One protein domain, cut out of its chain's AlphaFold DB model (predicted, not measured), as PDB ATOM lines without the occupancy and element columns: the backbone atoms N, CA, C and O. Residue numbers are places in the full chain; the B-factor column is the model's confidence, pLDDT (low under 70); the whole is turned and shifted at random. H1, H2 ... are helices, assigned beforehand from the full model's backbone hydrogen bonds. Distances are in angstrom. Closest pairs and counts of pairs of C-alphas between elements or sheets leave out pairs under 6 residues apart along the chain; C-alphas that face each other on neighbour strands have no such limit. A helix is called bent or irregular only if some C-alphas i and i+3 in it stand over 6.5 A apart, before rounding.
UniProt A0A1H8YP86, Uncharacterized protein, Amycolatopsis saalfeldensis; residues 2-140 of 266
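This is residues 2 to 140 of the 266 residues of an uncharacterized protein of Amycolatopsis saalfeldensis (UniProt A0A1H8YP86). One long helix, H4, runs through the core, and five helices wrap partway round it in the order H3, H1, H2, H6, H5, each touching the next, with the ring open between H3 and H5. H4 lies along the longest axis, and tiny H7 sits near one end of H6. The 139 printed residues hold seven named helices, H1 to H7 in that order along the chain, and no named strand: the class is all helix. The whole is compact, with a radius of gyration of the C-alphas of 14.2 A and spans of 42 by 29 by 24 A.

Find C-alpha 2 at (-45.608, -74.303, -18.294); from there H1 runs through residues 2 to 16, 20.8 A long, neither bent nor irregular, but only just: C-alphas 9 and 12 are 6.2 A apart. Next come H2, residues 20 to 36, 24.3 A, and H3, residues 45 to 53. Look for C-alpha 68 at (-33.301, -53.904, -25.147), where H4 begins; it runs 33.2 A to residue 90. H5 is residues 100 to 109, H6 residues 121 to 135, 20.0 A, and H7 residues 137 to 140, ending at C-alpha 140, (-28.529, -89.088, -27.614).

Start at the hub, H4, which touches H1, H2, H3 and H5. The helix packing is mostly crossed, with 2 of 8 touching pairs at a shallow tilt. H3 and H4 form a helical hairpin at a shallow tilt of 23 degrees, with closest C-alphas 53 and 75 at 5.6 A. H1 touches H4 with residues 8 to 9 alone, at a steep tilt of 66 degrees; the closest C-alphas, of Ala 9 and Ala 79, are 6.1 A apart. H5 only just touches H4, with 3 pairs of C-alphas within 8 A, the closest being those of Phe 77 and Arg 106 at 6.4 A. Farther out, H2 touches H6 with residues 20 to 25 alone, at a shallow tilt of 24 degrees, the same way; the closest C-alphas, of Ala 21 and Leu 127, are 5.3 A apart. H4 and H6 are near each other, while H3 and H5 are apart. In H2, H3, H4 and H5 every O i to N i+4 pair is within hydrogen-bond range; in H1 and in H6 10 of 11 are, and H7 is too short for such a pair.

The C-alphas of Asp 66 and Ser 138, 42.0 A apart, are the two farthest apart. The printed part has no cut. The links H3 to H4 and H5 to H6 are long. The mean pLDDT of the printed part is 90.0, and no printed residue is under 70.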
ATOM      1  N   ARG A   2     -45.904 -75.762 -18.288       87.69
ATOM      2  CA  ARG A   2     -45.608 -74.303 -18.294       87.69
ATOM      3  C   ARG A   2     -44.521 -73.818 -17.317       87.69
ATOM      4  O   ARG A   2     -43.661 -73.040 -17.716       87.69
ATOM      5  N   GLN A   3     -44.540 -74.276 -16.063       89.69
ATOM      6  CA  GLN A   3     -43.533 -73.893 -15.063       89.69
ATOM      7  C   GLN A   3     -42.114 -74.318 -15.478       89.69
ATOM      8  O   GLN A   3     -41.177 -73.538 -15.337       89.69
ATOM      9  N   HIS A   4     -41.954 -75.515 -16.046       92.94
ATOM     10  CA  HIS A   4     -40.664 -76.001 -16.540       92.94
ATOM     11  C   HIS A   4     -40.157 -75.174 -17.717       92.94
ATOM     12  O   HIS A   4     -38.978 -74.847 -17.757       92.94
ATOM     13  N   LEU A   5     -41.041 -74.761 -18.629       91.31
ATOM     14  CA  LEU A   5     -40.672 -73.873 -19.736       91.31
ATOM     15  C   LEU A   5     -40.191 -72.506 -19.237       91.31
ATOM     16  O   LEU A   5     -39.230 -71.965 -19.772       91.31
ATOM     17  N   GLN A   6     -40.801 -71.971 -18.176       88.81
ATOM     18  CA  GLN A   6     -40.338 -70.732 -17.548       88.81
ATOM     19  C   GLN A   6     -38.960 -70.907 -16.895       88.81
ATOM     20  O   GLN A   6     -38.085 -70.054 -17.057       88.81
ATOM     21  N   VAL A   7     -38.744 -72.025 -16.195       90.75
ATOM     22  CA  VAL A   7     -37.438 -72.361 -15.612       90.75
ATOM     23  C   VAL A   7     -36.386 -72.588 -16.698       90.75
ATOM     24  O   VAL A   7     -35.269 -72.115 -16.551       90.75
ATOM     25  N   LEU A   8     -36.717 -73.243 -17.808       92.69
ATOM     26  CA  LEU A   8     -35.790 -73.429 -18.921       92.69
ATOM     27  C   LEU A   8     -35.460 -72.098 -19.599       92.69
ATOM     28  O   LEU A   8     -34.286 -71.809 -19.792       92.69
ATOM     29  N   ALA A   9     -36.450 -71.262 -19.910       89.62
ATOM     30  CA  ALA A   9     -36.220 -70.000 -20.613       89.62
ATOM     31  C   ALA A   9     -35.380 -69.004 -19.793       89.62
ATOM     32  O   ALA A   9     -34.482 -68.363 -20.330       89.62
ATOM     33  N   TYR A  10     -35.648 -68.886 -18.491       89.75
ATOM     34  CA  TYR A  10     -34.981 -67.905 -17.629       89.75
ATOM     35  C   TYR A  10     -33.877 -68.509 -16.752       89.75
ATOM     36  O   TYR A  10     -32.798 -67.941 -16.589       89.75
ATOM     37  N   GLY A  11     -34.136 -69.678 -16.171       88.56
ATOM     38  CA  GLY A  11     -33.199 -70.369 -15.292       88.56
ATOM     39  C   GLY A  11     -31.968 -70.880 -16.030       88.56
ATOM     40  O   GLY A  11     -30.876 -70.721 -15.499       88.56
ATOM     41  N   SER A  12     -32.094 -71.412 -17.253       92.12
ATOM     42  CA  SER A  12     -30.910 -71.883 -17.998       92.12
ATOM     43  C   SER A  12     -29.881 -70.769 -18.202       92.12
ATOM     44  O   SER A  12     -28.702 -70.988 -17.946       92.12
ATOM     45  N   PHE A  13     -30.329 -69.556 -18.538       88.94
ATOM     46  CA  PHE A  13     -29.468 -68.378 -18.651       88.94
ATOM     47  C   PHE A  13     -28.758 -68.059 -17.327       88.94
ATOM     48  O   PHE A  13     -27.542 -67.876 -17.290       88.94
ATOM     49  N   ARG A  14     -29.505 -68.061 -16.214       89.88
ATOM     50  CA  ARG A  14     -28.950 -67.823 -14.874       89.88
ATOM     51  C   ARG A  14     -27.904 -68.872 -14.483       89.88
ATOM     52  O   ARG A  14     -26.872 -68.516 -13.927       89.88
ATOM     53  N   HIS A  15     -28.178 -70.145 -14.745       91.31
ATOM     54  CA  HIS A  15     -27.325 -71.263 -14.334       91.31
ATOM     55  C   HIS A  15     -26.084 -71.426 -15.213       91.31
ATOM     56  O   HIS A  15     -25.058 -71.903 -14.735       91.31
ATOM     57  N   ALA A  16     -26.166 -70.988 -16.468       90.19
ATOM     58  CA  ALA A  16     -25.057 -70.973 -17.408       90.19
ATOM     59  C   ALA A  16     -24.139 -69.753 -17.266       90.19
ATOM     60  O   ALA A  16     -23.032 -69.751 -17.794       90.19
ATOM     61  N   GLN A  17     -24.591 -68.710 -16.561       88.06
ATOM     62  CA  GLN A  17     -23.785 -67.534 -16.218       88.06
ATOM     63  C   GLN A  17     -23.178 -66.820 -17.442       88.06
ATOM     64  O   GLN A  17     -22.090 -66.256 -17.372       88.06
ATOM     65  N   GLY A  18     -23.893 -66.850 -18.572       85.19
ATOM     66  CA  GLY A  18     -23.455 -66.261 -19.840       85.19
ATOM     67  C   GLY A  18     -22.636 -67.188 -20.746       85.19
ATOM     68  O   GLY A  18     -22.360 -66.803 -21.877       85.19
ATOM     69  N   ASN A  19     -22.292 -68.406 -20.309       89.44
ATOM     70  CA  ASN A  19     -21.630 -69.401 -21.153       89.44
ATOM     71  C   ASN A  19     -22.663 -70.206 -21.963       89.44
ATOM     72  O   ASN A  19     -23.421 -71.007 -21.415       89.44
ATOM     73  N   GLN A  20     -22.684 -70.023 -23.285       91.19
ATOM     74  CA  GLN A  20     -23.684 -70.661 -24.145       91.19
ATOM     75  C   GLN A  20     -23.573 -72.193 -24.178       91.19
ATOM     76  O   GLN A  20     -24.598 -72.874 -24.178       91.19
ATOM     77  N   ALA A  21     -22.361 -72.755 -24.151       91.25
ATOM     78  CA  ALA A  21     -22.170 -74.207 -24.106       91.25
ATOM     79  C   ALA A  21     -22.671 -74.797 -22.779       91.25
ATOM     80  O   ALA A  21     -23.432 -75.767 -22.780       91.25
ATOM     81  N   ALA A  22     -22.346 -74.158 -21.650       94.38
ATOM     82  CA  ALA A  22     -22.875 -74.547 -20.342       94.38
ATOM     83  C   ALA A  22     -24.414 -74.510 -20.322       94.38
ATOM     84  O   ALA A  22     -25.051 -75.390 -19.739       94.38
ATOM     85  N   GLN A  23     -25.022 -73.536 -21.008       95.81
ATOM     86  CA  GLN A  23     -26.475 -73.446 -21.144       95.81
ATOM     87  C   GLN A  23     -27.064 -74.634 -21.910       95.81
ATOM     88  O   GLN A  23     -28.088 -75.168 -21.480       95.81
ATOM     89  N   VAL A  24     -26.414 -75.104 -22.983       97.00
ATOM     90  CA  VAL A  24     -26.832 -76.330 -23.689       97.00
ATOM     91  C   VAL A  24     -26.833 -77.524 -22.739       97.00
ATOM     92  O   VAL A  24     -27.840 -78.226 -22.655       97.00
ATOM     93  N   HIS A  25     -25.740 -77.740 -22.004       97.56
ATOM     94  CA  HIS A  25     -25.613 -78.878 -21.089       97.56
ATOM     95  C   HIS A  25     -26.652 -78.825 -19.965       97.56
ATOM     96  O   HIS A  25     -27.278 -79.840 -19.655       97.56
ATOM     97  N   PHE A  26     -26.912 -77.636 -19.413       97.69
ATOM     98  CA  PHE A  26     -27.968 -77.446 -18.422       97.69
ATOM     99  C   PHE A  26     -29.353 -77.791 -18.984       97.69
ATOM    100  O   PHE A  26     -30.107 -78.532 -18.354       97.69
ATOM    101  N   VAL A  27     -29.697 -77.276 -20.172       97.75
ATOM    102  CA  VAL A  27     -30.991 -77.552 -20.819       97.75
ATOM    103  C   VAL A  27     -31.132 -79.047 -21.112       97.75
ATOM    104  O   VAL A  27     -32.177 -79.620 -20.818       97.75
ATOM    105  N   GLN A  28     -30.082 -79.697 -21.618       97.69
ATOM    106  CA  GLN A  28     -30.060 -81.141 -21.871       97.69
ATOM    107  C   GLN A  28     -30.290 -81.952 -20.593       97.69
ATOM    108  O   GLN A  28     -31.184 -82.796 -20.567       97.69
ATOM    109  N   ALA A  29     -29.548 -81.671 -19.517       97.94
ATOM    110  CA  ALA A  29     -29.738 -82.342 -18.231       97.94
ATOM    111  C   ALA A  29     -31.162 -82.144 -17.691       97.94
ATOM    112  O   ALA A  29     -31.802 -83.095 -17.243       97.94
ATOM    113  N   TYR A  30     -31.685 -80.920 -17.775       97.88
ATOM    114  CA  TYR A  30     -33.025 -80.593 -17.300       97.88
ATOM    115  C   TYR A  30     -34.107 -81.355 -18.067       97.88
ATOM    116  O   TYR A  30     -34.975 -81.971 -17.457       97.88
ATOM    117  N   VAL A  31     -34.067 -81.321 -19.401       96.94
ATOM    118  CA  VAL A  31     -35.067 -81.982 -20.251       96.94
ATOM    119  C   VAL A  31     -35.010 -83.499 -20.082       96.94
ATOM    120  O   VAL A  31     -36.055 -84.130 -19.958       96.94
ATOM    121  N   ARG A  32     -33.811 -84.082 -19.997       97.12
ATOM    122  CA  ARG A  32     -33.639 -85.520 -19.746       97.12
ATOM    123  C   ARG A  32     -34.176 -85.927 -18.377       97.12
ATOM    124  O   ARG A  32     -34.814 -86.962 -18.278       97.12
ATOM    125  N   LEU A  33     -34.015 -85.103 -17.336       96.81
ATOM    126  CA  LEU A  33     -34.656 -85.369 -16.040       96.81
ATOM    127  C   LEU A  33     -36.184 -85.357 -16.132       96.81
ATOM    128  O   LEU A  33     -36.822 -86.164 -15.462       96.81
ATOM    129  N   LEU A  34     -36.775 -84.455 -16.923       96.00
ATOM    130  CA  LEU A  34     -38.227 -84.450 -17.130       96.00
ATOM    131  C   LEU A  34     -38.698 -85.741 -17.805       96.00
ATOM    132  O   LEU A  34     -39.679 -86.333 -17.358       96.00
ATOM    133  N   GLU A  35     -37.994 -86.171 -18.851       95.75
ATOM    134  CA  GLU A  35     -38.291 -87.404 -19.584       95.75
ATOM    135  C   GLU A  35     -38.139 -88.639 -18.681       95.75
ATOM    136  O   GLU A  35     -39.093 -89.401 -18.537       95.75
ATOM    137  N   GLN A  36     -37.034 -88.748 -17.936       94.94
ATOM    138  CA  GLN A  36     -36.785 -89.825 -16.967       94.94
ATOM    139  C   GLN A  36     -37.819 -89.878 -15.830       94.94
ATOM    140  O   GLN A  36     -38.056 -90.933 -15.246       94.94
ATOM    141  N   GLN A  37     -38.427 -88.740 -15.486       94.88
ATOM    142  CA  GLN A  37     -39.509 -88.642 -14.499       94.88
ATOM    143  C   GLN A  37     -40.897 -88.915 -15.100       94.88
ATOM    144  O   GLN A  37     -41.893 -88.834 -14.380       94.88
ATOM    145  N   GLY A  38     -40.987 -89.206 -16.401       94.12
ATOM    146  CA  GLY A  38     -42.246 -89.447 -17.101       94.12
ATOM    147  C   GLY A  38     -43.117 -88.196 -17.252       94.12
ATOM    148  O   GLY A  38     -44.327 -88.312 -17.449       94.12
ATOM    149  N   ILE A  39     -42.543 -86.991 -17.143       93.31
ATOM    150  CA  ILE A  39     -43.297 -85.749 -17.344       93.31
ATOM    151  C   ILE A  39     -43.671 -85.653 -18.829       93.31
ATOM    152  O   ILE A  39     -42.773 -85.660 -19.670       93.31
ATOM    153  N   PRO A  40     -44.960 -85.540 -19.189       88.19
ATOM    154  CA  PRO A  40     -45.390 -85.624 -20.580       88.19
ATOM    155  C   PRO A  40     -44.988 -84.394 -21.398       88.19
ATOM    156  O   PRO A  40     -44.996 -83.261 -20.909       88.19
ATOM    157  N   PHE A  41     -44.707 -84.620 -22.682       80.94
ATOM    158  CA  PHE A  41     -44.471 -83.564 -23.658       80.94
ATOM    159  C   PHE A  41     -45.785 -82.918 -24.116       80.94
ATOM    160  O   PHE A  41     -46.698 -83.592 -24.591       80.94
ATOM    161  N   GLU A  42     -45.872 -81.590 -24.010       82.81
ATOM    162  CA  GLU A  42     -47.016 -80.809 -24.488       82.81
ATOM    163  C   GLU A  42     -46.645 -80.070 -25.788       82.81
ATOM    164  O   GLU A  42     -45.845 -79.133 -25.784       82.81
ATOM    165  N   TRP A  43     -47.281 -80.438 -26.905       70.81
ATOM    166  CA  TRP A  43     -47.027 -79.867 -28.240       70.81
ATOM    167  C   TRP A  43     -47.296 -78.359 -28.356       70.81
ATOM    168  O   TRP A  43     -46.741 -77.682 -29.221       70.81
ATOM    169  N   SER A  44     -48.121 -77.801 -27.469       80.19
ATOM    170  CA  SER A  44     -48.373 -76.358 -27.378       80.19
ATOM    171  C   SER A  44     -47.199 -75.570 -26.775       80.19
ATOM    172  O   SER A  44     -47.246 -74.336 -26.763       80.19
ATOM    173  N   GLY A  45     -46.147 -76.254 -26.308       78.81
ATOM    174  CA  GLY A  45     -45.041 -75.675 -25.554       78.81
ATOM    175  C   GLY A  45     -44.288 -74.554 -26.272       78.81
ATOM    176  O   GLY A  45     -43.895 -73.599 -25.608       78.81
ATOM    177  N   MET A  46     -44.177 -74.577 -27.607       86.25
ATOM    178  CA  MET A  46     -43.527 -73.482 -28.344       86.25
ATOM    179  C   MET A  46     -44.274 -72.149 -28.194       86.25
ATOM    180  O   MET A  46     -43.668 -71.138 -27.859       86.25
ATOM    181  N   ARG A  47     -45.608 -72.140 -28.343       87.19
ATOM    182  CA  ARG A  47     -46.416 -70.915 -28.161       87.19
ATOM    183  C   ARG A  47     -46.320 -70.382 -26.730       87.19
ATOM    184  O   ARG A  47     -46.350 -69.172 -26.503       87.19
ATOM    185  N   VAL A  48     -46.210 -71.290 -25.761       87.19
ATOM    186  CA  VAL A  48     -46.014 -70.937 -24.351       87.19
ATOM    187  C   VAL A  48     -44.629 -70.322 -24.138       87.19
ATOM    188  O   VAL A  48     -44.545 -69.273 -23.505       87.19
ATOM    189  N   LEU A  49     -43.568 -70.917 -24.694       87.12
ATOM    190  CA  LEU A  49     -42.211 -70.361 -24.655       87.12
ATOM    191  C   LEU A  49     -42.156 -68.970 -25.288       87.12
ATOM    192  O   LEU A  49     -41.670 -68.049 -24.637       87.12
ATOM    193  N   ASP A  50     -42.728 -68.795 -26.482       88.00
ATOM    194  CA  ASP A  50     -42.800 -67.500 -27.172       88.00
ATOM    195  C   ASP A  50     -43.501 -66.436 -26.318       88.00
ATOM    196  O   ASP A  50     -43.065 -65.288 -26.244       88.00
ATOM    197  N   THR A  51     -44.577 -66.819 -25.628       88.62
ATOM    198  CA  THR A  51     -45.286 -65.918 -24.713       88.62
ATOM    199  C   THR A  51     -44.424 -65.560 -23.504       88.62
ATOM    200  O   THR A  51     -44.400 -64.400 -23.096       88.62
ATOM    201  N   ILE A  52     -43.704 -66.526 -22.925       88.25
ATOM    202  CA  ILE A  52     -42.828 -66.298 -21.770       88.25
ATOM    203  C   ILE A  52     -41.707 -65.325 -22.144       88.25
ATOM    204  O   ILE A  52     -41.546 -64.312 -21.466       88.25
ATOM    205  N   VAL A  53     -40.970 -65.583 -23.230       89.62
ATOM    206  CA  VAL A  53     -39.767 -64.804 -23.581       89.62
ATOM    207  C   VAL A  53     -40.043 -63.349 -23.932       89.62
ATOM    208  O   VAL A  53     -39.199 -62.497 -23.671       89.62
ATOM    209  N   ARG A  54     -41.244 -63.035 -24.433       86.88
ATOM    210  CA  ARG A  54     -41.679 -61.646 -24.667       86.88
ATOM    211  C   ARG A  54     -41.751 -60.808 -23.391       86.88
ATOM    212  O   ARG A  54     -41.640 -59.591 -23.463       86.88
ATOM    213  N   HIS A  55     -41.932 -61.446 -22.238       87.12
ATOM    214  CA  HIS A  55     -42.079 -60.773 -20.947       87.12
ATOM    215  C   HIS A  55     -40.852 -60.939 -20.043       87.12
ATOM    216  O   HIS A  55     -40.848 -60.432 -18.919       87.12
ATOM    217  N   LEU A  56     -39.822 -61.662 -20.497       87.00
ATOM    218  CA  LEU A  56     -38.604 -61.830 -19.717       87.00
ATOM    219  C   LEU A  56     -37.791 -60.537 -19.695       87.00
ATOM    220  O   LEU A  56     -37.725 -59.784 -20.663       87.00
ATOM    221  N   ARG A  57     -37.150 -60.316 -18.552       84.62
ATOM    222  CA  ARG A  57     -36.161 -59.265 -18.326       84.62
ATOM    223  C   ARG A  57     -34.849 -59.922 -17.926       84.62
ATOM    224  O   ARG A  57     -34.844 -61.088 -17.529       84.62
ATOM    225  N   LEU A  58     -33.749 -59.181 -18.007       83.69
ATOM    226  CA  LEU A  58     -32.479 -59.655 -17.464       83.69
ATOM    227  C   LEU A  58     -32.620 -59.945 -15.960       83.69
ATOM    228  O   LEU A  58     -33.332 -59.213 -15.263       83.69
ATOM    229  N   PRO A  59     -31.961 -60.996 -15.439       81.06
ATOM    230  CA  PRO A  59     -31.955 -61.234 -14.010       81.06
ATOM    231  C   PRO A  59     -31.282 -60.096 -13.249       81.06
ATOM    232  O   PRO A  59     -30.345 -59.465 -13.732       81.06
ATOM    233  N   HIS A  60     -31.755 -59.858 -12.027       81.38
ATOM    234  CA  HIS A  60     -31.149 -58.880 -11.130       81.38
ATOM    235  C   HIS A  60     -29.646 -59.156 -10.942       81.38
ATOM    236  O   HIS A  60     -29.243 -60.316 -10.818       81.38
ATOM    237  N   GLY A  61     -28.840 -58.092 -10.940       77.69
ATOM    238  CA  GLY A  61     -27.385 -58.168 -10.803       77.69
ATOM    239  C   GLY A  61     -26.630 -58.554 -12.077       77.69
ATOM    240  O   GLY A  61     -25.417 -58.713 -12.015       77.69
ATOM    241  N   HIS A  62     -27.296 -58.707 -13.228       79.56
ATOM    242  CA  HIS A  62     -26.602 -58.846 -14.513       79.56
ATOM    243  C   HIS A  62     -26.034 -57.520 -15.017       79.56
ATOM    244  O   HIS A  62     -26.500 -56.441 -14.643       79.56
ATOM    245  N   ALA A  63     -25.054 -57.634 -15.918       79.19
ATOM    246  CA  ALA A  63     -24.557 -56.525 -16.718       79.19
ATOM    247  C   ALA A  63     -25.718 -55.752 -17.352       79.19
ATOM    248  O   ALA A  63     -26.661 -56.355 -17.878       79.19
ATOM    249  N   HIS A  64     -25.627 -54.424 -17.317       80.06
ATOM    250  CA  HIS A  64     -26.528 -53.594 -18.095       80.06
ATOM    251  C   HIS A  64     -26.300 -53.859 -19.589       80.06
ATOM    252  O   HIS A  64     -25.163 -54.033 -20.028       80.06
ATOM    253  N   ILE A  65     -27.391 -53.926 -20.346       80.56
ATOM    254  CA  ILE A  65     -27.371 -54.027 -21.802       80.56
ATOM    255  C   ILE A  65     -28.174 -52.835 -22.308       80.56
ATOM    256  O   ILE A  65     -29.385 -52.791 -22.090       80.56
ATOM    257  N   ASP A  66     -27.485 -51.893 -22.950       77.44
ATOM    258  CA  ASP A  66     -28.079 -50.631 -23.411       77.44
ATOM    259  C   ASP A  66     -29.167 -50.860 -24.471       77.44
ATOM    260  O   ASP A  66     -30.141 -50.112 -24.544       77.44
ATOM    261  N   ASP A  67     -29.024 -51.916 -25.279       81.44
ATOM    262  CA  ASP A  67     -29.980 -52.280 -26.320       81.44
ATOM    263  C   ASP A  67     -31.002 -53.332 -25.824       81.44
ATOM    264  O   ASP A  67     -30.684 -54.524 -25.726       81.44
ATOM    265  N   PRO A  68     -32.264 -52.951 -25.542       80.75
ATOM    266  CA  PRO A  68     -33.301 -53.904 -25.147       80.75
ATOM    267  C   PRO A  68     -33.684 -54.880 -26.271       80.75
ATOM    268  O   PRO A  68     -34.178 -55.973 -25.981       80.75
ATOM    269  N   VAL A  69     -33.441 -54.537 -27.544       82.88
ATOM    270  CA  VAL A  69     -33.681 -55.442 -28.678       82.88
ATOM    271  C   VAL A  69     -32.751 -56.645 -28.583       82.88
ATOM    272  O   VAL A  69     -33.209 -57.775 -28.756       82.88
ATOM    273  N   LEU A  70     -31.489 -56.437 -28.195       83.94
ATOM    274  CA  LEU A  70     -30.536 -57.521 -27.956       83.94
ATOM    275  C   LEU A  70     -31.023 -58.483 -26.861       83.94
ATOM    276  O   LEU A  70     -30.944 -59.701 -27.028       83.94
ATOM    277  N   VAL A  71     -31.575 -57.966 -25.759       86.38
ATOM    278  CA  VAL A  71     -32.121 -58.805 -24.675       86.38
ATOM    279  C   VAL A  71     -33.252 -59.696 -25.193       86.38
ATOM    280  O   VAL A  71     -33.262 -60.907 -24.951       86.38
ATOM    281  N   HIS A  72     -34.193 -59.121 -25.942       87.38
ATOM    282  CA  HIS A  72     -35.300 -59.879 -26.519       87.38
ATOM    283  C   HIS A  72     -34.836 -60.886 -27.576       87.38
ATOM    284  O   HIS A  72     -35.308 -62.026 -27.570       87.38
ATOM    285  N   ALA A  73     -33.881 -60.508 -28.428       89.50
ATOM    286  CA  ALA A  73     -33.280 -61.390 -29.422       89.50
ATOM    287  C   ALA A  73     -32.639 -62.618 -28.759       89.50
ATOM    288  O   ALA A  73     -32.860 -63.746 -29.201       89.50
ATOM    289  N   GLN A  74     -31.913 -62.429 -27.652       90.19
ATOM    290  CA  GLN A  74     -31.296 -63.523 -26.897       90.19
ATOM    291  C   GLN A  74     -32.324 -64.510 -26.341       90.19
ATOM    292  O   GLN A  74     -32.188 -65.721 -26.539       90.19
ATOM    293  N   PHE A  75     -33.377 -64.022 -25.681       91.75
ATOM    294  CA  PHE A  75     -34.405 -64.917 -25.152       91.75
ATOM    295  C   PHE A  75     -35.185 -65.623 -26.270       91.75
ATOM    296  O   PHE A  75     -35.449 -66.819 -26.159       91.75
ATOM    297  N   ALA A  76     -35.506 -64.934 -27.369       92.50
ATOM    298  CA  ALA A  76     -36.179 -65.539 -28.519       92.50
ATOM    299  C   ALA A  76     -35.316 -66.617 -29.201       92.50
ATOM    300  O   ALA A  76     -35.816 -67.693 -29.543       92.50
ATOM    301  N   PHE A  77     -34.015 -66.360 -29.356       94.25
ATOM    302  CA  PHE A  77     -33.054 -67.325 -29.885       94.25
ATOM    303  C   PHE A  77     -33.022 -68.594 -29.029       94.25
ATOM    304  O   PHE A  77     -33.199 -69.705 -29.538       94.25
ATOM    305  N   TRP A  78     -32.882 -68.430 -27.711       94.56
ATOM    306  CA  TRP A  78     -32.832 -69.555 -26.785       94.56
ATOM    307  C   TRP A  78     -34.156 -70.299 -26.650       94.56
ATOM    308  O   TRP A  78     -34.120 -71.520 -26.556       94.56
ATOM    309  N   ALA A  79     -35.314 -69.637 -26.718       94.31
ATOM    310  CA  ALA A  79     -36.604 -70.336 -26.737       94.31
ATOM    311  C   ALA A  79     -36.684 -71.358 -27.876       94.31
ATOM    312  O   ALA A  79     -37.081 -72.502 -27.656       94.31
ATOM    313  N   ARG A  80     -36.243 -70.972 -29.079       95.19
ATOM    314  CA  ARG A  80     -36.233 -71.859 -30.250       95.19
ATOM    315  C   ARG A  80     -35.259 -73.025 -30.081       95.19
ATOM    316  O   ARG A  80     -35.582 -74.140 -30.472       95.19
ATOM    317  N   ASN A  81     -34.088 -72.782 -29.494       96.69
ATOM    318  CA  ASN A  81     -33.093 -73.831 -29.255       96.69
ATOM    319  C   ASN A  81     -33.514 -74.785 -28.124       96.69
ATOM    320  O   ASN A  81     -33.364 -75.995 -28.255       96.69
ATOM    321  N   ILE A  82     -34.096 -74.263 -27.040       96.25
ATOM    322  CA  ILE A  82     -34.685 -75.061 -25.956       96.25
ATOM    323  C   ILE A  82     -35.784 -75.961 -26.515       96.25
ATOM    324  O   ILE A  82     -35.828 -77.144 -26.190       96.25
ATOM    325  N   TRP A  83     -36.651 -75.422 -27.374       95.69
ATOM    326  CA  TRP A  83     -37.715 -76.201 -27.994       95.69
ATOM    327  C   TRP A  83     -37.185 -77.365 -28.835       95.69
ATOM    328  O   TRP A  83     -37.701 -78.476 -28.729       95.69
ATOM    329  N   ASP A  84     -36.129 -77.144 -29.615       96.19
ATOM    330  CA  ASP A  84     -35.471 -78.210 -30.372       96.19
ATOM    331  C   ASP A  84     -34.866 -79.285 -29.462       96.19
ATOM    332  O   ASP A  84     -35.012 -80.470 -29.756       96.19
ATOM    333  N   VAL A  85     -34.238 -78.902 -28.341       96.69
ATOM    334  CA  VAL A  85     -33.724 -79.868 -27.354       96.69
ATOM    335  C   VAL A  85     -34.855 -80.697 -26.758       96.69
ATOM    336  O   VAL A  85     -34.743 -81.919 -26.701       96.69
ATOM    337  N   ILE A  86     -35.959 -80.057 -26.362       95.69
ATOM    338  CA  ILE A  86     -37.139 -80.760 -25.847       95.69
ATOM    339  C   ILE A  86     -37.636 -81.768 -26.885       95.69
ATOM    340  O   ILE A  86     -37.761 -82.950 -26.580       95.69
ATOM    341  N   ARG A  87     -37.879 -81.325 -28.123       95.25
ATOM    342  CA  ARG A  87     -38.369 -82.208 -29.186       95.25
ATOM    343  C   ARG A  87     -37.409 -83.351 -29.477       95.25
ATOM    344  O   ARG A  87     -37.862 -84.471 -29.670       95.25
ATOM    345  N   SER A  88     -36.110 -83.077 -29.501       95.75
ATOM    346  CA  SER A  88     -35.096 -84.093 -29.750       95.75
ATOM    347  C   SER A  88     -35.136 -85.207 -28.709       95.75
ATOM    348  O   SER A  88     -35.178 -86.374 -29.084       95.75
ATOM    349  N   VAL A  89     -35.196 -84.859 -27.420       95.50
ATOM    350  CA  VAL A  89     -35.251 -85.848 -26.334       95.50
ATOM    351  C   VAL A  89     -36.569 -86.625 -26.363       95.50
ATOM    352  O   VAL A  89     -36.555 -87.849 -26.357       95.50
ATOM    353  N   TYR A  90     -37.710 -85.939 -26.460       94.62
ATOM    354  CA  TYR A  90     -39.025 -86.591 -26.390       94.62
ATOM    355  C   TYR A  90     -39.429 -87.369 -27.652       94.62
ATOM    356  O   TYR A  90     -40.358 -88.173 -27.595       94.62
ATOM    357  N   HIS A  91     -38.776 -87.132 -28.792       93.44
ATOM    358  CA  HIS A  91     -38.970 -87.922 -30.015       93.44
ATOM    359  C   HIS A  91     -37.844 -88.915 -30.286       93.44
ATOM    360  O   HIS A  91     -37.903 -89.592 -31.308       93.44
ATOM    361  N   ASP A  92     -36.834 -88.981 -29.413       93.31
ATOM    362  CA  ASP A  92     -35.599 -89.736 -29.653       93.31
ATOM    363  C   ASP A  92     -34.984 -89.427 -31.037       93.31
ATOM    364  O   ASP A  92     -34.518 -90.302 -31.767       93.31
ATOM    365  N   ASP A  93     -35.015 -88.146 -31.427       95.38
ATOM    366  CA  ASP A  93     -34.516 -87.672 -32.719       95.38
ATOM    367  C   ASP A  93     -33.408 -86.620 -32.525       95.38
ATOM    368  O   ASP A  93     -33.682 -85.419 -32.387       95.38
ATOM    369  N   PRO A  94     -32.126 -87.029 -32.520       95.69
ATOM    370  CA  PRO A  94     -31.006 -86.104 -32.382       95.69
ATOM    371  C   PRO A  94     -30.849 -85.154 -33.580       95.69
ATOM    372  O   PRO A  94     -30.187 -84.124 -33.444       95.69
ATOM    373  N   ALA A  95     -31.468 -85.429 -34.736       95.31
ATOM    374  CA  ALA A  95     -31.390 -84.543 -35.898       95.31
ATOM    375  C   ALA A  95     -32.168 -83.229 -35.699       95.31
ATOM    376  O   ALA A  95     -31.897 -82.252 -36.404       95.31
ATOM    377  N   LEU A  96     -33.087 -83.188 -34.722       95.81
ATOM    378  CA  LEU A  96     -33.851 -81.991 -34.358       95.81
ATOM    379  C   LEU A  96     -33.017 -80.934 -33.625       95.81
ATOM    380  O   LEU A  96     -33.391 -79.764 -33.642       95.81
ATOM    381  N   ILE A  97     -31.894 -81.312 -33.008       97.00
ATOM    382  CA  ILE A  97     -30.950 -80.360 -32.410       97.00
ATOM    383  C   ILE A  97     -30.349 -79.493 -33.527       97.00
ATOM    384  O   ILE A  97     -29.903 -80.056 -34.523       97.00
ATOM    385  N   PRO A  98     -30.278 -78.156 -33.416       96.69
ATOM    386  CA  PRO A  98     -29.816 -77.310 -34.515       96.69
ATOM    387  C   PRO A  98     -28.333 -77.531 -34.851       96.69
ATOM    388  O   PRO A  98     -27.496 -77.707 -33.968       96.69
ATOM    389  N   ASP A  99     -28.006 -77.499 -36.144       96.88
ATOM    390  CA  ASP A  99     -26.628 -77.372 -36.625       96.88
ATOM    391  C   ASP A  99     -26.203 -75.896 -36.711       96.88
ATOM    392  O   ASP A  99     -27.005 -74.985 -36.485       96.88
ATOM    393  N   ARG A 100     -24.937 -75.646 -37.073       96.06
ATOM    394  CA  ARG A 100     -24.403 -74.284 -37.187       96.06
ATOM    395  C   ARG A 100     -25.236 -73.402 -38.122       96.06
ATOM    396  O   ARG A 100     -25.622 -72.302 -37.739       96.06
ATOM    397  N   ARG A 101     -25.583 -73.915 -39.303       96.31
ATOM    398  CA  ARG A 101     -26.371 -73.184 -40.304       96.31
ATOM    399  C   ARG A 101     -27.731 -72.762 -39.746       96.31
ATOM    400  O   ARG A 101     -28.183 -71.645 -39.993       96.31
ATOM    401  N   ARG A 102     -28.392 -73.636 -38.982       96.62
ATOM    402  CA  ARG A 102     -29.675 -73.329 -38.341       96.62
ATOM    403  C   ARG A 102     -29.535 -72.277 -37.244       96.62
ATOM    404  O   ARG A 102     -30.437 -71.452 -37.101       96.62
ATOM    405  N   LEU A 103     -28.436 -72.286 -36.487       95.88
ATOM    406  CA  LEU A 103     -28.150 -71.247 -35.495       95.88
ATOM    407  C   LEU A 103     -27.941 -69.883 -36.161       95.88
ATOM    408  O   LEU A 103     -28.564 -68.918 -35.728       95.88
ATOM    409  N   ASP A 104     -27.162 -69.813 -37.245       94.38
ATOM    410  CA  ASP A 104     -26.941 -68.564 -37.992       94.38
ATOM    411  C   ASP A 104     -28.261 -67.993 -38.532       94.38
ATOM    412  O   ASP A 104     -28.560 -66.810 -38.358       94.38
ATOM    413  N   GLN A 105     -29.102 -68.851 -39.122       94.81
ATOM    414  CA  GLN A 105     -30.432 -68.456 -39.590       94.81
ATOM    415  C   GLN A 105     -31.286 -67.897 -38.443       94.81
ATOM    416  O   GLN A 105     -31.929 -66.860 -38.590       94.81
ATOM    417  N   ARG A 106     -31.297 -68.569 -37.286       94.62
ATOM    418  CA  ARG A 106     -32.076 -68.122 -36.126       94.62
ATOM    419  C   ARG A 106     -31.580 -66.801 -35.574       94.62
ATOM    420  O   ARG A 106     -32.424 -65.988 -35.215       94.62
ATOM    421  N   ALA A 107     -30.265 -66.608 -35.494       93.06
ATOM    422  CA  ALA A 107     -29.671 -65.355 -35.051       93.06
ATOM    423  C   ALA A 107     -30.174 -64.198 -35.925       93.06
ATOM    424  O   ALA A 107     -30.703 -63.229 -35.390       93.06
ATOM    425  N   ALA A 108     -30.146 -64.355 -37.253       91.31
ATOM    426  CA  ALA A 108     -30.688 -63.356 -38.175       91.31
ATOM    427  C   ALA A 108     -32.204 -63.126 -37.987       91.31
ATOM    428  O   ALA A 108     -32.655 -61.986 -37.917       91.31
ATOM    429  N   GLU A 109     -32.999 -64.194 -37.852       92.81
ATOM    430  CA  GLU A 109     -34.460 -64.105 -37.695       92.81
ATOM    431  C   GLU A 109     -34.912 -63.395 -36.410       92.81
ATOM    432  O   GLU A 109     -36.002 -62.825 -36.384       92.81
ATOM    433  N   VAL A 110     -34.123 -63.452 -35.333       91.12
ATOM    434  CA  VAL A 110     -34.439 -62.751 -34.074       91.12
ATOM    435  C   VAL A 110     -33.856 -61.335 -34.012       91.12
ATOM    436  O   VAL A 110     -33.980 -60.684 -32.979       91.12
ATOM    437  N   GLY A 111     -33.221 -60.864 -35.089       85.31
ATOM    438  CA  GLY A 111     -32.589 -59.544 -35.153       85.31
ATOM    439  C   GLY A 111     -31.167 -59.487 -34.582       85.31
ATOM    440  O   GLY A 111     -30.677 -58.405 -34.278       85.31
ATOM    441  N   GLY A 112     -30.500 -60.631 -34.421       81.06
ATOM    442  CA  GLY A 112     -29.099 -60.702 -34.019       81.06
ATOM    443  C   GLY A 112     -28.148 -60.225 -35.119       81.06
ATOM    444  O   GLY A 112     -28.298 -60.599 -36.283       81.06
ATOM    445  N   THR A 113     -27.138 -59.436 -34.752       78.25
ATOM    446  CA  THR A 113     -26.065 -58.991 -35.658       78.25
ATOM    447  C   THR A 113     -24.731 -59.634 -35.277       78.25
ATOM    448  O   THR A 113     -24.535 -60.044 -34.135       78.25
ATOM    449  N   ARG A 114     -23.775 -59.702 -36.216       74.31
ATOM    450  CA  ARG A 114     -22.422 -60.244 -35.949       74.31
ATOM    451  C   ARG A 114     -21.638 -59.445 -34.901       74.31
ATOM    452  O   ARG A 114     -20.697 -59.971 -34.317       74.31
ATOM    453  N   GLU A 115     -22.008 -58.186 -34.689       73.62
ATOM    454  CA  GLU A 115     -21.382 -57.285 -33.718       73.62
ATOM    455  C   GLU A 115     -21.858 -57.566 -32.286       73.62
ATOM    456  O   GLU A 115     -21.137 -57.313 -31.320       73.62
ATOM    457  N   MET A 116     -23.054 -58.141 -32.134       77.19
ATOM    458  CA  MET A 116     -23.590 -58.511 -30.831       77.19
ATOM    459  C   MET A 116     -22.790 -59.668 -30.246       77.19
ATOM    460  O   MET A 116     -22.663 -60.734 -30.849       77.19
ATOM    461  N   THR A 117     -22.311 -59.493 -29.015       71.38
ATOM    462  CA  THR A 117     -21.357 -60.418 -28.390       71.38
ATOM    463  C   THR A 117     -21.843 -61.857 -28.280       71.38
ATOM    464  O   THR A 117     -21.024 -62.747 -28.141       71.38
ATOM    465  N   SER A 118     -23.150 -62.097 -28.308       73.12
ATOM    466  CA  SER A 118     -23.741 -63.436 -28.195       73.12
ATOM    467  C   SER A 118     -24.028 -64.105 -29.547       73.12
ATOM    468  O   SER A 118     -24.460 -65.253 -29.579       73.12
ATOM    469  N   PHE A 119     -23.807 -63.400 -30.657       87.00
ATOM    470  CA  PHE A 119     -23.976 -63.898 -32.027       87.00
ATOM    471  C   PHE A 119     -22.689 -63.763 -32.853       87.00
ATOM    472  O   PHE A 119     -22.712 -63.871 -34.081       87.00
ATOM    473  N   ARG A 120     -21.557 -63.530 -32.180       88.62
ATOM    474  CA  ARG A 120     -20.236 -63.578 -32.804       88.62
ATOM    475  C   ARG A 120     -19.932 -64.994 -33.285       88.62
ATOM    476  O   ARG A 120     -20.459 -65.978 -32.765       88.62
ATOM    477  N   ASP A 121     -19.069 -65.080 -34.288       90.25
ATOM    478  CA  ASP A 121     -18.783 -66.336 -34.976       90.25
ATOM    479  C   ASP A 121     -18.175 -67.409 -34.058       90.25
ATOM    480  O   ASP A 121     -18.568 -68.572 -34.127       90.25
ATOM    481  N   ASP A 122     -17.287 -67.002 -33.151       90.06
ATOM    482  CA  ASP A 122     -16.645 -67.842 -32.137       90.06
ATOM    483  C   ASP A 122     -17.644 -68.380 -31.100       90.06
ATOM    484  O   ASP A 122     -17.622 -69.564 -30.750       90.06
ATOM    485  N   GLU A 123     -18.582 -67.540 -30.664       89.38
ATOM    486  CA  GLU A 123     -19.635 -67.911 -29.711       89.38
ATOM    487  C   GLU A 123     -20.639 -68.882 -30.337       89.38
ATOM    488  O   GLU A 123     -20.934 -69.936 -29.767       89.38
ATOM    489  N   LEU A 124     -21.103 -68.585 -31.554       92.88
ATOM    490  CA  LEU A 124     -21.958 -69.498 -32.310       92.88
ATOM    491  C   LEU A 124     -21.219 -70.789 -32.690       92.88
ATOM    492  O   LEU A 124     -21.851 -71.834 -32.829       92.88
ATOM    493  N   GLY A 125     -19.894 -70.745 -32.853       93.94
ATOM    494  CA  GLY A 125     -19.057 -71.911 -33.138       93.94
ATOM    495  C   GLY A 125     -18.988 -72.839 -31.934       93.94
ATOM    496  O   GLY A 125     -19.255 -74.034 -32.053       93.94
ATOM    497  N   THR A 126     -18.740 -72.266 -30.758       92.62
ATOM    498  CA  THR A 126     -18.748 -72.977 -29.475       92.62
ATOM    499  C   THR A 126     -20.129 -73.566 -29.176       92.62
ATOM    500  O   THR A 126     -20.243 -74.738 -28.807       92.62
ATOM    501  N   LEU A 127     -21.201 -72.802 -29.414       95.06
ATOM    502  CA  LEU A 127     -22.575 -73.286 -29.280       95.06
ATOM    503  C   LEU A 127     -22.879 -74.437 -30.253       95.06
ATOM    504  O   LEU A 127     -23.458 -75.451 -29.858       95.06
ATOM    505  N   ALA A 128     -22.479 -74.305 -31.521       96.38
ATOM    506  CA  ALA A 128     -22.669 -75.343 -32.529       96.38
ATOM    507  C   ALA A 128     -21.904 -76.625 -32.187       96.38
ATOM    508  O   ALA A 128     -22.432 -77.709 -32.411       96.38
ATOM    509  N   ALA A 129     -20.699 -76.521 -31.620       95.69
ATOM    510  CA  ALA A 129     -19.938 -77.674 -31.150       95.69
ATOM    511  C   ALA A 129     -20.659 -78.390 -29.995       95.69
ATOM    512  O   ALA A 129     -20.829 -79.610 -30.039       95.69
ATOM    513  N   ALA A 130     -21.170 -77.633 -29.014       95.94
ATOM    514  CA  ALA A 130     -21.951 -78.187 -27.907       95.94
ATOM    515  C   ALA A 130     -23.223 -78.898 -28.400       95.94
ATOM    516  O   ALA A 130     -23.527 -80.005 -27.959       95.94
ATOM    517  N   PHE A 131     -23.950 -78.318 -29.359       97.31
ATOM    518  CA  PHE A 131     -25.091 -78.990 -29.989       97.31
ATOM    519  C   PHE A 131     -24.684 -80.182 -30.860       97.31
ATOM    520  O   PHE A 131     -25.351 -81.216 -30.832       97.31
ATOM    521  N   GLY A 132     -23.577 -80.072 -31.594       96.06
ATOM    522  CA  GLY A 132     -23.020 -81.129 -32.433       96.06
ATOM    523  C   GLY A 132     -22.729 -82.403 -31.645       96.06
ATOM    524  O   GLY A 132     -23.043 -83.494 -32.118       96.06
ATOM    525  N   PHE A 133     -22.248 -82.264 -30.407       95.56
ATOM    526  CA  PHE A 133     -22.093 -83.388 -29.490       95.56
ATOM    527  C   PHE A 133     -23.411 -84.148 -29.268       95.56
ATOM    528  O   PHE A 133     -23.430 -85.369 -29.380       95.56
ATOM    529  N   TYR A 134     -24.525 -83.454 -29.016       96.44
ATOM    530  CA  TYR A 134     -25.831 -84.090 -28.779       96.44
ATOM    531  C   TYR A 134     -26.547 -84.555 -30.049       96.44
ATOM    532  O   TYR A 134     -27.450 -85.385 -29.967       96.44
ATOM    533  N   ARG A 135     -26.137 -84.060 -31.221       94.88
ATOM    534  CA  ARG A 135     -26.572 -84.597 -32.520       94.88
ATOM    535  C   ARG A 135     -25.989 -85.987 -32.793       94.88
ATOM    536  O   ARG A 135     -26.540 -86.730 -33.604       94.88
ATOM    537  N   ALA A 136     -24.879 -86.353 -32.147       92.06
ATOM    538  CA  ALA A 136     -24.294 -87.679 -32.291       92.06
ATOM    539  C   ALA A 136     -25.170 -88.742 -31.606       92.06
ATOM    540  O   ALA A 136     -25.564 -88.600 -30.447       92.06
ATOM    541  N   ARG A 137     -25.432 -89.855 -32.303       79.62
ATOM    542  CA  ARG A 137     -26.264 -90.960 -31.787       79.62
ATOM    543  C   ARG A 137     -25.768 -91.543 -30.463       79.62
ATOM    544  O   ARG A 137     -26.587 -91.948 -29.646       79.62
ATOM    545  N   SER A 138     -24.454 -91.578 -30.249       85.44
ATOM    546  CA  SER A 138     -23.847 -92.034 -28.992       85.44
ATOM    547  C   SER A 138     -24.277 -91.178 -27.799       85.44
ATOM    548  O   SER A 138     -24.521 -91.702 -26.720       85.44
ATOM    549  N   SER A 139     -24.426 -89.872 -28.010       85.19
ATOM    550  CA  SER A 139     -24.745 -88.902 -26.961       85.19
ATOM    551  C   SER A 139     -26.248 -88.738 -26.738       85.19
ATOM    552  O   SER A 139     -26.674 -88.275 -25.681       85.19
ATOM    553  N   ALA A 140     -27.071 -89.145 -27.711       81.44
ATOM    554  CA  ALA A 140     -28.529 -89.088 -27.614       81.44
ATOM    555  C   ALA A 140     -29.075 -89.899 -26.425       81.44
ATOM    556  O   ALA A 140     -30.102 -89.524 -25.862       81.44
TER     557      ALA A 140